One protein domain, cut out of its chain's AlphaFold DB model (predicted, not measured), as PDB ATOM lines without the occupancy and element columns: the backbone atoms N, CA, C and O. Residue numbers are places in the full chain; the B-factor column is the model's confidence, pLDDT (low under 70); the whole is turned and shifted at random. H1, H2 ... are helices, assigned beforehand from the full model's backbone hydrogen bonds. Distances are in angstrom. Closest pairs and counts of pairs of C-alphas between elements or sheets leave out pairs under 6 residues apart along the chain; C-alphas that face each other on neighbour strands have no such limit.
ATOM      1  N   SER A   6     235.672 225.451 187.876       73.25
ATOM      2  CA  SER A   6     234.304 225.730 187.434       73.25
ATOM      3  C   SER A   6     233.745 227.060 187.946       73.25
ATOM      4  O   SER A   6     232.682 227.470 187.492       73.25
ATOM      5  N   GLU A   7     234.419 227.710 188.898       79.69
ATOM      6  CA  GLU A   7     234.002 228.991 189.478       79.69
ATOM      7  C   GLU A   7     234.710 230.195 188.840       79.69
ATOM      8  O   GLU A   7     234.455 231.328 189.246       79.69
ATOM      9  N   LEU A   8     235.614 229.975 187.877       78.19
ATOM     10  CA  LEU A   8     236.334 231.063 187.217       78.19
ATOM     11  C   LEU A   8     235.409 231.816 186.256       78.19
ATOM     12  O   LEU A   8     234.838 231.232 185.334       78.19
ATOM     13  N   ASP A   9     235.309 233.129 186.446       79.00
ATOM     14  CA  ASP A   9     234.612 234.013 185.523       79.00
ATOM     15  C   ASP A   9     235.598 234.565 184.487       79.00
ATOM     16  O   ASP A   9     236.357 235.495 184.746       79.00
ATOM     17  N   PHE A  10     235.582 234.016 183.272       75.25
ATOM     18  CA  PHE A  10     236.460 234.456 182.177       75.25
ATOM     19  C   PHE A  10     236.074 235.804 181.551       75.25
ATOM     20  O   PHE A  10     236.704 236.231 180.583       75.25
ATOM     21  N   SER A  11     235.061 236.487 182.092       71.56
ATOM     22  CA  SER A  11     234.842 237.914 181.847       71.56
ATOM     23  C   SER A  11     235.613 238.817 182.823       71.56
ATOM     24  O   SER A  11     235.700 240.024 182.598       71.56
ATOM     25  N   ASN A  12     236.215 238.242 183.873       74.62
ATOM     26  CA  ASN A  12     236.995 238.932 184.895       74.62
ATOM     27  C   ASN A  12     238.508 238.704 184.707       74.62
ATOM     28  O   ASN A  12     239.007 237.579 184.783       74.62
ATOM     29  N   ASP A  13     239.263 239.793 184.550       63.81
ATOM     30  CA  ASP A  13     240.719 239.779 184.337       63.81
ATOM     31  C   ASP A  13     241.506 239.055 185.454       63.81
ATOM     32  O   ASP A  13     242.557 238.459 185.201       63.81
ATOM     33  N   VAL A  14     240.997 239.044 186.692       69.00
ATOM     34  CA  VAL A  14     241.653 238.378 187.833       69.00
ATOM     35  C   VAL A  14     241.579 236.853 187.726       69.00
ATOM     36  O   VAL A  14     242.558 236.161 188.026       69.00
ATOM     37  N   ASP A  15     240.442 236.320 187.281       71.62
ATOM     38  CA  ASP A  15     240.253 234.877 187.111       71.62
ATOM     39  C   ASP A  15     241.014 234.367 185.880       71.62
ATOM     40  O   ASP A  15     241.596 233.280 185.918       71.62
ATOM     41  N   ILE A  16     241.135 235.203 184.843       69.00
ATOM     42  CA  ILE A  16     242.023 234.963 183.700       69.00
ATOM     43  C   ILE A  16     243.476 234.833 184.178       69.00
ATOM     44  O   ILE A  16     244.136 233.835 183.884       69.00
ATOM     45  N   LEU A  17     243.974 235.780 184.979       66.31
ATOM     46  CA  LEU A  17     245.339 235.726 185.511       66.31
ATOM     47  C   LEU A  17     245.575 234.481 186.387       66.31
ATOM     48  O   LEU A  17     246.623 233.834 186.297       66.31
ATOM     49  N   TYR A  18     244.592 234.111 187.212       71.06
ATOM     50  CA  TYR A  18     244.649 232.880 188.001       71.06
ATOM     51  C   TYR A  18     244.742 231.634 187.109       71.06
ATOM     52  O   TYR A  18     245.519 230.721 187.413       71.06
ATOM     53  N   ALA A  19     244.003 231.605 185.998       71.50
ATOM     54  CA  ALA A  19     244.038 230.516 185.032       71.50
ATOM     55  C   ALA A  19     245.412 230.408 184.342       71.50
ATOM     56  O   ALA A  19     245.980 229.315 184.295       71.50
ATOM     57  N   TYR A  20     246.003 231.532 183.910       67.06
ATOM     58  CA  TYR A  20     247.360 231.573 183.343       67.06
ATOM     59  C   TYR A  20     248.417 231.059 184.333       67.06
ATOM     60  O   TYR A  20     249.243 230.216 183.980       67.06
ATOM     61  N   LYS A  21     248.355 231.486 185.602       70.12
ATOM     62  CA  LYS A  21     249.303 231.059 186.647       70.12
ATOM     63  C   LYS A  21     249.216 229.563 186.973       70.12
ATOM     64  O   LYS A  21     250.197 228.965 187.412       70.12
ATOM     65  N   ASN A  22     248.052 228.946 186.780       70.81
ATOM     66  CA  ASN A  22     247.814 227.540 187.117       70.81
ATOM     67  C   ASN A  22     247.760 226.614 185.895       70.81
ATOM     68  O   ASN A  22     247.413 225.440 186.037       70.81
ATOM     69  N   ILE A  23     248.135 227.094 184.709       69.06
ATOM     70  CA  ILE A  23     247.859 226.372 183.466       69.06
ATOM     71  C   ILE A  23     248.605 225.041 183.332       69.06
ATOM     72  O   ILE A  23     248.056 224.078 182.801       69.06
ATOM     73  N   LYS A  24     249.809 224.937 183.920       63.03
ATOM     74  CA  LYS A  24     250.578 223.681 183.986       63.03
ATOM     75  C   LYS A  24     249.822 222.569 184.741       63.03
ATOM     76  O   LYS A  24     250.148 221.400 184.586       63.03
ATOM     77  N   LYS A  25     248.815 222.910 185.558       71.12
ATOM     78  CA  LYS A  25     248.081 221.964 186.418       71.12
ATOM     79  C   LYS A  25     246.762 221.475 185.825       71.12
ATOM     80  O   LYS A  25     246.206 220.515 186.353       71.12
ATOM     81  N   ASN A  26     246.230 222.109 184.775       68.31
ATOM     82  CA  ASN A  26     244.951 221.693 184.201       68.31
ATOM     83  C   ASN A  26     244.829 222.022 182.705       68.31
ATOM     84  O   ASN A  26     244.605 223.165 182.316       68.31
ATOM     85  N   SER A  27     244.875 220.985 181.867       66.75
ATOM     86  CA  SER A  27     244.738 221.108 180.412       66.75
ATOM     87  C   SER A  27     243.348 221.558 179.943       66.75
ATOM     88  O   SER A  27     243.225 222.032 178.817       66.75
ATOM     89  N   ARG A  28     242.296 221.470 180.776       69.88
ATOM     90  CA  ARG A  28     240.959 221.993 180.430       69.88
ATOM     91  C   ARG A  28     240.936 223.520 180.364       69.88
ATOM     92  O   ARG A  28     240.267 224.058 179.488       69.88
ATOM     93  N   LEU A  29     241.735 224.194 181.200       72.94
ATOM     94  CA  LEU A  29     241.852 225.660 181.210       72.94
ATOM     95  C   LEU A  29     242.347 226.215 179.870       72.94
ATOM     96  O   LEU A  29     242.020 227.341 179.514       72.94
ATOM     97  N   LEU A  30     243.092 225.423 179.093       67.88
ATOM     98  CA  LEU A  30     243.622 225.855 177.801       67.88
ATOM     99  C   LEU A  30     242.537 226.153 176.771       67.88
ATOM    100  O   LEU A  30     242.661 227.119 176.021       67.88
ATOM    101  N   LYS A  31     241.478 225.335 176.725       73.00
ATOM    102  CA  LYS A  31     240.379 225.547 175.772       73.00
ATOM    103  C   LYS A  31     239.612 226.830 176.095       73.00
ATOM    104  O   LYS A  31     239.189 227.516 175.170       73.00
ATOM    105  N   GLU A  32     239.468 227.147 177.379       73.62
ATOM    106  CA  GLU A  32     238.741 228.332 177.837       73.62
ATOM    107  C   GLU A  32     239.587 229.597 177.672       73.62
ATOM    108  O   GLU A  32     239.124 230.547 177.046       73.62
ATOM    109  N   ILE A  33     240.866 229.567 178.069       72.88
ATOM    110  CA  ILE A  33     241.816 230.675 177.861       72.88
ATOM    111  C   ILE A  33     241.918 231.061 176.382       72.88
ATOM    112  O   ILE A  33     241.930 232.248 176.071       72.88
ATOM    113  N   ALA A  34     241.919 230.095 175.457       68.69
ATOM    114  CA  ALA A  34     241.992 230.369 174.017       68.69
ATOM    115  C   ALA A  34     240.868 231.285 173.488       68.69
ATOM    116  O   ALA A  34     241.010 231.864 172.408       68.69
ATOM    117  N   GLN A  35     239.738 231.351 174.200       76.25
ATOM    118  CA  GLN A  35     238.543 232.107 173.819       76.25
ATOM    119  C   GLN A  35     238.418 233.440 174.568       76.25
ATOM    120  O   GLN A  35     237.562 234.257 174.223       76.25
ATOM    121  N   VAL A  36     239.271 233.673 175.566       78.31
ATOM    122  CA  VAL A  36     239.262 234.886 176.379       78.31
ATOM    123  C   VAL A  36     239.659 236.096 175.538       78.31
ATOM    124  O   VAL A  36     240.611 236.053 174.757       78.31
ATOM    125  N   LYS A  37     238.954 237.211 175.743       76.00
ATOM    126  CA  LYS A  37     239.367 238.530 175.258       76.00
ATOM    127  C   LYS A  37     239.859 239.354 176.439       76.00
ATOM    128  O   LYS A  37     239.064 239.730 177.292       76.00
ATOM    129  N   ILE A  38     241.153 239.654 176.462       76.19
ATOM    130  CA  ILE A  38     241.729 240.574 177.444       76.19
ATOM    131  C   ILE A  38     241.532 241.990 176.911       76.19
ATOM    132  O   ILE A  38     241.899 242.284 175.774       76.19
ATOM    133  N   SER A  39     240.894 242.848 177.704       73.75
ATOM    134  CA  SER A  39     240.547 244.213 177.285       73.75
ATOM    135  C   SER A  39     241.523 245.269 177.808       73.75
ATOM    136  O   SER A  39     241.735 246.286 177.148       73.75
ATOM    137  N   SER A  40     242.157 245.021 178.959       77.31
ATOM    138  CA  SER A  40     243.143 245.925 179.554       77.31
ATOM    139  C   SER A  40     244.564 245.599 179.098       77.31
ATOM    140  O   SER A  40     245.023 244.456 179.159       77.31
ATOM    141  N   PHE A  41     245.287 246.651 178.709       72.50
ATOM    142  CA  PHE A  41     246.705 246.577 178.378       72.50
ATOM    143  C   PHE A  41     247.565 246.140 179.563       72.50
ATOM    144  O   PHE A  41     248.415 245.263 179.432       72.50
ATOM    145  N   GLU A  42     247.310 246.709 180.736       74.25
ATOM    146  CA  GLU A  42     248.042 246.429 181.966       74.25
ATOM    147  C   GLU A  42     247.908 244.960 182.374       74.25
ATOM    148  O   GLU A  42     248.909 244.314 182.679       74.25
ATOM    149  N   PHE A  43     246.693 244.409 182.313       69.94
ATOM    150  CA  PHE A  43     246.466 242.988 182.577       69.94
ATOM    151  C   PHE A  43     247.122 242.096 181.523       69.94
ATOM    152  O   PHE A  43     247.722 241.077 181.871       69.94
ATOM    153  N   GLY A  44     247.082 242.506 180.253       70.75
ATOM    154  CA  GLY A  44     247.790 241.816 179.180       70.75
ATOM    155  C   GLY A  44     249.293 241.687 179.449       70.75
ATOM    156  O   GLY A  44     249.857 240.614 179.250       70.75
ATOM    157  N   ILE A  45     249.937 242.742 179.956       69.81
ATOM    158  CA  ILE A  45     251.363 242.716 180.316       69.81
ATOM    159  C   ILE A  45     251.633 241.734 181.459       69.81
ATOM    160  O   ILE A  45     252.536 240.918 181.344       69.81
ATOM    161  N   VAL A  46     250.827 241.735 182.523       70.06
ATOM    162  CA  VAL A  46     251.032 240.814 183.658       70.06
ATOM    163  C   VAL A  46     250.865 239.345 183.239       70.06
ATOM    164  O   VAL A  46     251.639 238.475 183.651       70.06
ATOM    165  N   CYS A  47     249.872 239.053 182.394       71.00
ATOM    166  CA  CYS A  47     249.705 237.724 181.808       71.00
ATOM    167  C   CYS A  47     250.909 237.347 180.934       71.00
ATOM    168  O   CYS A  47     251.399 236.222 181.026       71.00
ATOM    169  N   LEU A  48     251.420 238.286 180.132       71.44
ATOM    170  CA  LEU A  48     252.594 238.065 179.294       71.44
ATOM    171  C   LEU A  48     253.860 237.805 180.119       71.44
ATOM    172  O   LEU A  48     254.551 236.837 179.830       71.44
ATOM    173  N   ASP A  49     254.113 238.578 181.178       70.81
ATOM    174  CA  ASP A  49     255.251 238.383 182.092       70.81
ATOM    175  C   ASP A  49     255.205 236.992 182.751       70.81
ATOM    176  O   ASP A  49     256.230 236.339 182.962       70.81
ATOM    177  N   THR A  50     253.995 236.509 183.057       71.75
ATOM    178  CA  THR A  50     253.776 235.167 183.616       71.75
ATOM    179  C   THR A  50     254.124 234.078 182.596       71.75
ATOM    180  O   THR A  50     254.775 233.091 182.944       71.75
ATOM    181  N   ILE A  51     253.723 234.259 181.334       72.62
ATOM    182  CA  ILE A  51     254.065 233.351 180.230       72.62
ATOM    183  C   ILE A  51     255.571 233.381 179.958       72.62
ATOM    184  O   ILE A  51     256.185 232.324 179.851       72.62
ATOM    185  N   GLU A  52     256.171 234.569 179.870       71.88
ATOM    186  CA  GLU A  52     257.605 234.759 179.646       71.88
ATOM    187  C   GLU A  52     258.422 234.064 180.734       71.88
ATOM    188  O   GLU A  52     259.298 233.262 180.421       71.88
ATOM    189  N   SER A  53     258.077 234.277 182.005       70.62
ATOM    190  CA  SER A  53     258.744 233.615 183.133       70.62
ATOM    191  C   SER A  53     258.665 232.089 183.030       70.62
ATOM    192  O   SER A  53     259.661 231.405 183.258       70.62
ATOM    193  N   ALA A  54     257.502 231.550 182.648       68.69
ATOM    194  CA  ALA A  54     257.328 230.113 182.461       68.69
ATOM    195  C   ALA A  54     258.141 229.574 181.273       68.69
ATOM    196  O   ALA A  54     258.693 228.484 181.371       68.69
ATOM    197  N   ILE A  55     258.241 230.320 180.168       67.50
ATOM    198  CA  ILE A  55     259.076 229.952 179.015       67.50
ATOM    199  C   ILE A  55     260.551 229.940 179.401       67.50
ATOM    200  O   ILE A  55     261.251 228.992 179.065       67.50
ATOM    201  N   LEU A  56     261.026 230.979 180.089       67.44
ATOM    202  CA  LEU A  56     262.420 231.082 180.517       67.44
ATOM    203  C   LEU A  56     262.796 229.923 181.448       67.44
ATOM    204  O   LEU A  56     263.838 229.302 181.256       67.44
ATOM    205  N   GLU A  57     261.919 229.569 182.391       68.88
ATOM    206  CA  GLU A  57     262.086 228.389 183.247       68.88
ATOM    207  C   GLU A  57     262.216 227.092 182.425       68.88
ATOM    208  O   GLU A  57     263.166 226.337 182.630       68.88
ATOM    209  N   GLU A  58     261.315 226.850 181.463       66.69
ATOM    210  CA  GLU A  58     261.341 225.651 180.601       66.69
ATOM    211  C   GLU A  58     262.563 225.609 179.669       66.69
ATOM    212  O   GLU A  58     263.098 224.541 179.381       66.69
ATOM    213  N   LEU A  59     263.058 226.767 179.225       63.53
ATOM    214  CA  LEU A  59     264.296 226.862 178.447       63.53
ATOM    215  C   LEU A  59     265.558 226.627 179.300       63.53
ATOM    216  O   LEU A  59     266.670 226.717 178.777       63.53
ATOM    217  N   GLY A  60     265.412 226.343 180.601       66.12
ATOM    218  CA  GLY A  60     266.526 226.224 181.544       66.12
ATOM    219  C   GLY A  60     267.188 227.569 181.858       66.12
ATOM    220  O   GLY A  60     268.199 227.629 182.554       66.12
ATOM    221  N   GLU A  61     266.599 228.664 181.387       66.81
ATOM    222  CA  GLU A  61     267.002 230.039 181.646       66.81
ATOM    223  C   GLU A  61     266.265 230.548 182.878       66.81
ATOM    224  O   GLU A  61     265.653 231.616 182.885       66.81
ATOM    225  N   SER A  62     266.301 229.758 183.951       52.38
ATOM    226  CA  SER A  62     265.876 230.263 185.244       52.38
ATOM    227  C   SER A  62     266.702 231.515 185.538       52.38
ATOM    228  O   SER A  62     267.933 231.473 185.595       52.38
ATOM    229  N   PHE A  63     266.021 232.652 185.676       49.34
ATOM    230  CA  PHE A  63     266.619 233.887 186.168       49.34
ATOM    231  C   PHE A  63     266.864 233.690 187.667       49.34
ATOM    232  O   PHE A  63     266.184 234.253 188.521       49.34
ATOM    233  N   VAL A  64     267.795 232.798 187.999       47.09
ATOM    234  CA  VAL A  64     268.322 232.694 189.345       47.09
ATOM    235  C   VAL A  64     269.225 233.901 189.482       47.09
ATOM    236  O   VAL A  64     270.367 233.912 189.025       47.09
ATOM    237  N   ASP A  65     268.663 234.968 190.032       50.09
ATOM    238  CA  ASP A  65     269.434 236.110 190.484       50.09
ATOM    239  C   ASP A  65     270.274 235.628 191.678       50.09
ATOM    240  O   ASP A  65     269.886 235.769 192.837       50.09
ATOM    241  N   ASN A  66     271.377 234.929 191.379       46.69
ATOM    242  CA  ASN A  66     272.276 234.326 192.363       46.69
ATOM    243  C   ASN A  66     272.783 235.389 193.347       46.69
ATOM    244  O   ASN A  66     272.937 235.100 194.527       46.69
ATOM    245  N   GLU A  67     272.923 236.635 192.883       49.03
ATOM    246  CA  GLU A  67     273.262 237.793 193.709       49.03
ATOM    247  C   GLU A  67     272.136 238.106 194.718       49.03
ATOM    248  O   GLU A  67     272.402 238.366 195.892       49.03
ATOM    249  N   MET A  68     270.862 238.010 194.311       40.75
ATOM    250  CA  MET A  68     269.715 238.142 195.221       40.75
ATOM    251  C   MET A  68     269.597 236.960 196.198       40.75
ATOM    252  O   MET A  68     269.265 237.169 197.365       40.75
ATOM    253  N   ASP A 165     257.806 217.031 173.660       62.00
ATOM    254  CA  ASP A 165     257.536 217.320 172.248       62.00
ATOM    255  C   ASP A 165     257.565 218.845 171.989       62.00
ATOM    256  O   ASP A 165     256.675 219.577 172.443       62.00
ATOM    257  N   PRO A 166     258.522 219.362 171.193       59.62
ATOM    258  CA  PRO A 166     258.585 220.782 170.846       59.62
ATOM    259  C   PRO A 166     257.295 221.299 170.186       59.62
ATOM    260  O   PRO A 166     256.940 222.472 170.327       59.62
ATOM    261  N   LEU A 167     256.560 220.426 169.489       61.97
ATOM    262  CA  LEU A 167     255.281 220.756 168.868       61.97
ATOM    263  C   LEU A 167     254.190 221.021 169.915       61.97
ATOM    264  O   LEU A 167     253.352 221.908 169.720       61.97
ATOM    265  N   PHE A 168     254.200 220.282 171.026       64.19
ATOM    266  CA  PHE A 168     253.269 220.479 172.136       64.19
ATOM    267  C   PHE A 168     253.472 221.858 172.769       64.19
ATOM    268  O   PHE A 168     252.507 222.610 172.924       64.19
ATOM    269  N   HIS A 169     254.725 222.251 173.013       66.75
ATOM    270  CA  HIS A 169     255.055 223.578 173.535       66.75
ATOM    271  C   HIS A 169     254.658 224.713 172.582       66.75
ATOM    272  O   HIS A 169     254.077 225.702 173.026       66.75
ATOM    273  N   CYS A 170     254.890 224.578 171.271       66.19
ATOM    274  CA  CYS A 170     254.462 225.593 170.303       66.19
ATOM    275  C   CYS A 170     252.931 225.727 170.229       66.19
ATOM    276  O   CYS A 170     252.414 226.842 170.152       66.19
ATOM    277  N   LYS A 171     252.188 224.611 170.280       68.88
ATOM    278  CA  LYS A 171     250.715 224.623 170.316       68.88
ATOM    279  C   LYS A 171     250.189 225.278 171.591       68.88
ATOM    280  O   LYS A 171     249.272 226.096 171.525       68.88
ATOM    281  N   LEU A 172     250.792 224.949 172.731       69.88
ATOM    282  CA  LEU A 172     250.472 225.536 174.026       69.88
ATOM    283  C   LEU A 172     250.707 227.049 174.016       69.88
ATOM    284  O   LEU A 172     249.830 227.820 174.395       69.88
ATOM    285  N   LEU A 173     251.866 227.470 173.515       72.44
ATOM    286  CA  LEU A 173     252.232 228.872 173.433       72.44
ATOM    287  C   LEU A 173     251.290 229.650 172.501       72.44
ATOM    288  O   LEU A 173     250.864 230.747 172.842       72.44
ATOM    289  N   ASN A 174     250.889 229.069 171.369       71.81
ATOM    290  CA  ASN A 174     249.900 229.676 170.474       71.81
ATOM    291  C   ASN A 174     248.561 229.934 171.190       71.81
ATOM    292  O   ASN A 174     248.024 231.041 171.141       71.81
ATOM    293  N   ILE A 175     248.058 228.933 171.921       73.31
ATOM    294  CA  ILE A 175     246.830 229.055 172.721       73.31
ATOM    295  C   ILE A 175     246.956 230.178 173.757       73.31
ATOM    296  O   ILE A 175     246.039 230.980 173.910       73.31
ATOM    297  N   LEU A 176     248.100 230.244 174.437       76.06
ATOM    298  CA  LEU A 176     248.363 231.212 175.497       76.06
ATOM    299  C   LEU A 176     248.532 232.642 174.993       76.06
ATOM    300  O   LEU A 176     248.126 233.583 175.672       76.06
ATOM    301  N   LEU A 177     249.143 232.822 173.827       78.81
ATOM    302  CA  LEU A 177     249.421 234.148 173.289       78.81
ATOM    303  C   LEU A 177     248.213 234.742 172.568       78.81
ATOM    304  O   LEU A 177     248.060 235.960 172.579       78.81
ATOM    305  N   ARG A 178     247.330 233.920 171.985       79.12
ATOM    306  CA  ARG A 178     246.181 234.382 171.185       79.12
ATOM    307  C   ARG A 178     245.326 235.472 171.873       79.12
ATOM    308  O   ARG A 178     245.050 236.466 171.202       79.12
ATOM    309  N   PRO A 179     244.957 235.376 173.166       75.25
ATOM    310  CA  PRO A 179     244.212 236.434 173.866       75.25
ATOM    311  C   PRO A 179     244.967 237.761 173.991       75.25
ATOM    312  O   PRO A 179     244.357 238.822 174.092       75.25
ATOM    313  N   LEU A 180     246.300 237.699 173.985       77.19
ATOM    314  CA  LEU A 180     247.189 238.833 174.219       77.19
ATOM    315  C   LEU A 180     247.611 239.525 172.921       77.19
ATOM    316  O   LEU A 180     248.004 240.688 172.963       77.19
ATOM    317  N   VAL A 181     247.524 238.839 171.774       75.88
ATOM    318  CA  VAL A 181     248.002 239.319 170.463       75.88
ATOM    319  C   VAL A 181     247.485 240.720 170.141       75.88
ATOM    320  O   VAL A 181     248.243 241.553 169.656       75.88
ATOM    321  N   ASN A 182     246.225 241.022 170.450       74.69
ATOM    322  CA  ASN A 182     245.631 242.326 170.133       74.69
ATOM    323  C   ASN A 182     246.008 243.438 171.122       74.69
ATOM    324  O   ASN A 182     245.783 244.610 170.833       74.69
ATOM    325  N   VAL A 183     246.569 243.077 172.274       73.19
ATOM    326  CA  VAL A 183     246.825 243.981 173.398       73.19
ATOM    327  C   VAL A 183     248.318 244.296 173.515       73.19
ATOM    328  O   VAL A 183     248.706 245.459 173.546       73.19
ATOM    329  N   CYS A 184     249.170 243.269 173.501       66.25
ATOM    330  CA  CYS A 184     250.621 243.376 173.695       66.25
ATOM    331  C   CYS A 184     251.380 243.026 172.408       66.25
ATOM    332  O   CYS A 184     252.299 242.207 172.412       66.25
ATOM    333  N   ASN A 185     250.951 243.610 171.286       74.50
ATOM    334  CA  ASN A 185     251.389 243.238 169.938       74.50
ATOM    335  C   ASN A 185     252.916 243.105 169.792       74.50
ATOM    336  O   ASN A 185     253.398 242.059 169.364       74.50
ATOM    337  N   LYS A 186     253.674 244.130 170.187       77.81
ATOM    338  CA  LYS A 186     255.127 244.177 170.020       77.81
ATOM    339  C   LYS A 186     255.852 243.219 170.962       77.81
ATOM    340  O   LYS A 186     256.730 242.485 170.529       77.81
ATOM    341  N   GLN A 187     255.460 243.189 172.235       78.06
ATOM    342  CA  GLN A 187     256.080 242.327 173.239       78.06
ATOM    343  C   GLN A 187     255.876 240.847 172.901       78.06
ATOM    344  O   GLN A 187     256.776 240.037 173.098       78.06
ATOM    345  N   ILE A 188     254.718 240.495 172.339       79.56
ATOM    346  CA  ILE A 188     254.448 239.132 171.878       79.56
ATOM    347  C   ILE A 188     255.292 238.802 170.656       79.56
ATOM    348  O   ILE A 188     255.869 237.722 170.621       79.56
ATOM    349  N   VAL A 189     255.403 239.708 169.679       80.12
ATOM    350  CA  VAL A 189     256.295 239.519 168.522       80.12
ATOM    351  C   VAL A 189     257.743 239.301 168.981       80.12
ATOM    352  O   VAL A 189     258.391 238.368 168.505       80.12
ATOM    353  N   ASP A 190     258.225 240.088 169.946       78.94
ATOM    354  CA  ASP A 190     259.571 239.964 170.516       78.94
ATOM    355  C   ASP A 190     259.765 238.640 171.277       78.94
ATOM    356  O   ASP A 190     260.764 237.951 171.061       78.94
ATOM    357  N   LEU A 191     258.805 238.242 172.122       78.25
ATOM    358  CA  LEU A 191     258.834 236.977 172.868       78.25
ATOM    359  C   LEU A 191     258.810 235.770 171.929       78.25
ATOM    360  O   LEU A 191     259.572 234.817 172.079       78.25
ATOM    361  N   VAL A 192     257.947 235.821 170.922       80.00
ATOM    362  CA  VAL A 192     257.850 234.803 169.883       80.00
ATOM    363  C   VAL A 192     259.195 234.730 169.143       80.00
ATOM    364  O   VAL A 192     259.828 233.674 169.114       80.00
ATOM    365  N   TYR A 193     259.739 235.846 168.660       80.69
ATOM    366  CA  TYR A 193     261.068 235.856 168.045       80.69
ATOM    367  C   TYR A 193     262.181 235.334 168.980       80.69
ATOM    368  O   TYR A 193     263.088 234.628 168.528       80.69
ATOM    369  N   TYR A 194     262.108 235.611 170.283       78.81
ATOM    370  CA  TYR A 194     263.027 235.064 171.280       78.81
ATOM    371  C   TYR A 194     262.979 233.532 171.327       78.81
ATOM    372  O   TYR A 194     264.017 232.873 171.198       78.81
ATOM    373  N   VAL A 195     261.775 232.961 171.418       72.94
ATOM    374  CA  VAL A 195     261.555 231.508 171.390       72.94
ATOM    375  C   VAL A 195     262.074 230.908 170.084       72.94
ATOM    376  O   VAL A 195     262.777 229.896 170.118       72.94
ATOM    377  N   TYR A 196     261.824 231.547 168.935       75.06
ATOM    378  CA  TYR A 196     262.393 231.124 167.647       75.06
ATOM    379  C   TYR A 196     263.923 231.085 167.693       75.06
ATOM    380  O   TYR A 196     264.568 230.124 167.253       75.06
ATOM    381  N   ARG A 197     264.529 232.141 168.249       74.81
ATOM    382  CA  ARG A 197     265.981 232.268 168.324       74.81
ATOM    383  C   ARG A 197     266.604 231.151 169.165       74.81
ATOM    384  O   ARG A 197     267.698 230.697 168.826       74.81
ATOM    385  N   LYS A 198     265.939 230.732 170.239       71.94
ATOM    386  CA  LYS A 198     266.453 229.720 171.170       71.94
ATOM    387  C   LYS A 198     266.222 228.299 170.691       71.94
ATOM    388  O   LYS A 198     267.124 227.476 170.767       71.94
ATOM    389  N   THR A 199     265.039 228.031 170.164       68.50
ATOM    390  CA  THR A 199     264.622 226.664 169.862       68.50
ATOM    391  C   THR A 199     264.998 226.215 168.451       68.50
ATOM    392  O   THR A 199     265.159 225.024 168.210       68.50
ATOM    393  N   GLY A 200     265.156 227.149 167.501       63.75
ATOM    394  CA  GLY A 200     265.454 226.818 166.102       63.75
ATOM    395  C   GLY A 200     264.350 226.011 165.404       63.75
ATOM    396  O   GLY A 200     264.599 225.432 164.352       63.75
ATOM    397  N   ILE A 201     263.154 225.956 165.996       60.16
ATOM    398  CA  ILE A 201     262.068 225.064 165.588       60.16
ATOM    399  C   ILE A 201     261.414 225.536 164.278       60.16
ATOM    400  O   ILE A 201     261.014 226.691 164.141       60.16
ATOM    401  N   SER A 202     261.226 224.595 163.347       57.28
ATOM    402  CA  SER A 202     260.498 224.740 162.073       57.28
ATOM    403  C   SER A 202     258.984 224.948 162.234       57.28
ATOM    404  O   SER A 202     258.340 225.534 161.372       57.28
ATOM    405  N   HIS A 203     258.405 224.547 163.367       59.00
ATOM    406  CA  HIS A 203     256.980 224.699 163.712       59.00
ATOM    407  C   HIS A 203     256.565 226.130 164.079       59.00
ATOM    408  O   HIS A 203     255.469 226.362 164.591       59.00
ATOM    409  N   PHE A 204     257.426 227.103 163.806       67.06
ATOM    410  CA  PHE A 204     257.155 228.502 164.068       67.06
ATOM    411  C   PHE A 204     255.957 229.038 163.275       67.06
ATOM    412  O   PHE A 204     255.243 229.914 163.760       67.06
ATOM    413  N   ASP A 205     255.659 228.439 162.117       66.56
ATOM    414  CA  ASP A 205     254.455 228.728 161.331       66.56
ATOM    415  C   ASP A 205     253.155 228.574 162.148       66.56
ATOM    416  O   ASP A 205     252.191 229.308 161.928       66.56
ATOM    417  N   PHE A 206     253.124 227.697 163.161       66.12
ATOM    418  CA  PHE A 206     251.968 227.598 164.058       66.12
ATOM    419  C   PHE A 206     251.803 228.842 164.933       66.12
ATOM    420  O   PHE A 206     250.673 229.259 165.167       66.12
ATOM    421  N   LEU A 207     252.900 229.453 165.383       68.88
ATOM    422  CA  LEU A 207     252.868 230.697 166.154       68.88
ATOM    423  C   LEU A 207     252.545 231.898 165.260       68.88
ATOM    424  O   LEU A 207     251.850 232.804 165.709       68.88
ATOM    425  N   PHE A 208     252.937 231.872 163.981       71.94
ATOM    426  CA  PHE A 208     252.492 232.865 162.992       71.94
ATOM    427  C   PHE A 208     250.965 232.905 162.858       71.94
ATOM    428  O   PHE A 208     250.389 233.986 162.756       71.94
ATOM    429  N   ASN A 209     250.299 231.749 162.930       70.44
ATOM    430  CA  ASN A 209     248.837 231.661 162.858       70.44
ATOM    431  C   ASN A 209     248.120 232.245 164.091       70.44
ATOM    432  O   ASN A 209     246.901 232.425 164.053       70.44
ATOM    433  N   ALA A 210     248.842 232.527 165.182       70.50
ATOM    434  CA  ALA A 210     248.290 233.237 166.336       70.50
ATOM    435  C   ALA A 210     247.996 234.706 166.001       70.50
ATOM    436  O   ALA A 210     247.046 235.287 166.525       70.50
ATOM    437  N   PHE A 211     248.805 235.294 165.115       80.44
ATOM    438  CA  PHE A 211     248.696 236.688 164.717       80.44
ATOM    439  C   PHE A 211     247.633 236.840 163.638       80.44
ATOM    440  O   PHE A 211     247.748 236.307 162.533       80.44
ATOM    441  N   THR A 212     246.581 237.587 163.948       80.00
ATOM    442  CA  THR A 212     245.522 237.910 162.987       80.00
ATOM    443  C   THR A 212     245.844 239.179 162.208       80.00
ATOM    444  O   THR A 212     245.440 239.291 161.052       80.00
ATOM    445  N   LEU A 213     246.608 240.102 162.801       82.94
ATOM    446  CA  LEU A 213     246.963 241.374 162.184       82.94
ATOM    447  C   LEU A 213     248.184 241.221 161.280       82.94
ATOM    448  O   LEU A 213     249.243 240.744 161.689       82.94
TER     449      LEU A 213
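Overview. This is residues 6 to 68 and 165 to 213 of the 665 residues of an uncharacterized protein of Vittaforma corneae (strain ATCC 50505) (UniProt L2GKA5). Three long helices, H3, H4 and H5, stand in a triangle as a loosely packed up-and-down bundle, with H1 side by side with H3, H2 set slantwise against H1 and H4, and the short H6 packed on H4. A loose tail, residues 64 to 68, sticks out after H3, just before the cut. The printed part has 112 residues with six named helices, H1 to H6 in order along the chain, and no named strand; the class is all helix. The whole is compact, with a radius of gyration of the C-alphas of 13.9 A, and spans 38 by 37 by 26 A along its three main axes.

Arrangement. Begin at H3, residues 41 to 58, the longest helix. With H4, residues 166 to 177, and H5, residues 185 to 199, it forms a bundle that is up and down, each helix running against the one before it in the chain. Look at Ile 51 and Leu 176, the closest C-alphas of H3 and H4: they are 7.7 A apart, and the helices are close but not clearly touching, opposite ways at a shallow tilt of 15 degrees. H3 and H5 are also close but not clearly touching, with the C-alphas of Glu 52 and Leu 191 closest at 7.2 A; they run the same way at a shallow tilt of 5 degrees. H4 and H5 are close but not clearly touching, opposite ways at 10 degrees, a shallow tilt, and their closest C-alphas, Leu 177 and Ile 188, are 7.2 A apart. H1, residues 13 to 21, touches H3, where residues 43 to 51 alone take part; the closest C-alphas, Leu 17 and Cys 47, are 6.1 A apart, and the two run the same way at a shallow tilt of 5 degrees. H2, residues 28 to 33, touches H1 as a helical hairpin, opposite ways at a steep tilt of 44 degrees, with the C-alphas of Ala 19 and Leu 29 closest at 6.6 A. H2 also touches H4, there with residues 172 to 176 alone; the closest C-alphas, Leu 30 and Ile 175, are 6.8 A apart, and the tilt is steep at 45 degrees, the same way. H6, residues 204 to 208, touches H4 at its residues 170 to 174 alone, with the C-alphas of Asn 174 and Leu 207 closest at 5.3 A. H1 and H5 are apart, and so are H3 and H6, for instance. The helix packing is only just mostly crossed: of 3 touching pairs with a tilt, 1 is at a shallow tilt. In H1, H3, H4, H5 and H6 every O i to N i+4 pair is within hydrogen-bond range; in H2 it is 1 of 2.

Along the chain. Find C-alpha 41 at (246.705, 246.577, 178.378); from there H3 runs 25.6 A to C-alpha 58 at (261.341, 225.651, 180.601). H5 runs 21.2 A from Asn 185 to Thr 199, and H4 16.4 A from Pro 166 to Leu 177. H1 begins at C-alpha 13, (240.719, 239.779, 184.337), and is 12.5 A long, to Lys 21. H2 spans 9.1 A from Arg 28 to Ile 33. H6 spans 6.5 A from Phe 204 and ends at C-alpha 208, (252.492, 232.865, 162.992).

Size, cuts and confidence. The two C-alphas farthest apart are those of Glu 67 and Thr 212, at 41.4 A. Residues 69 to 164 are cut out, and C-alphas 68 and 165 stand 33.3 A apart across the cut, within the link from H3 to H4. Of the links that are printed whole, H5 to H6 is tight, the other three are short, and none is long. The mean pLDDT of the printed part is 70.0; 47 residues are under 70, among them residues 54 to 68, 165 to 172 and 199 to 207.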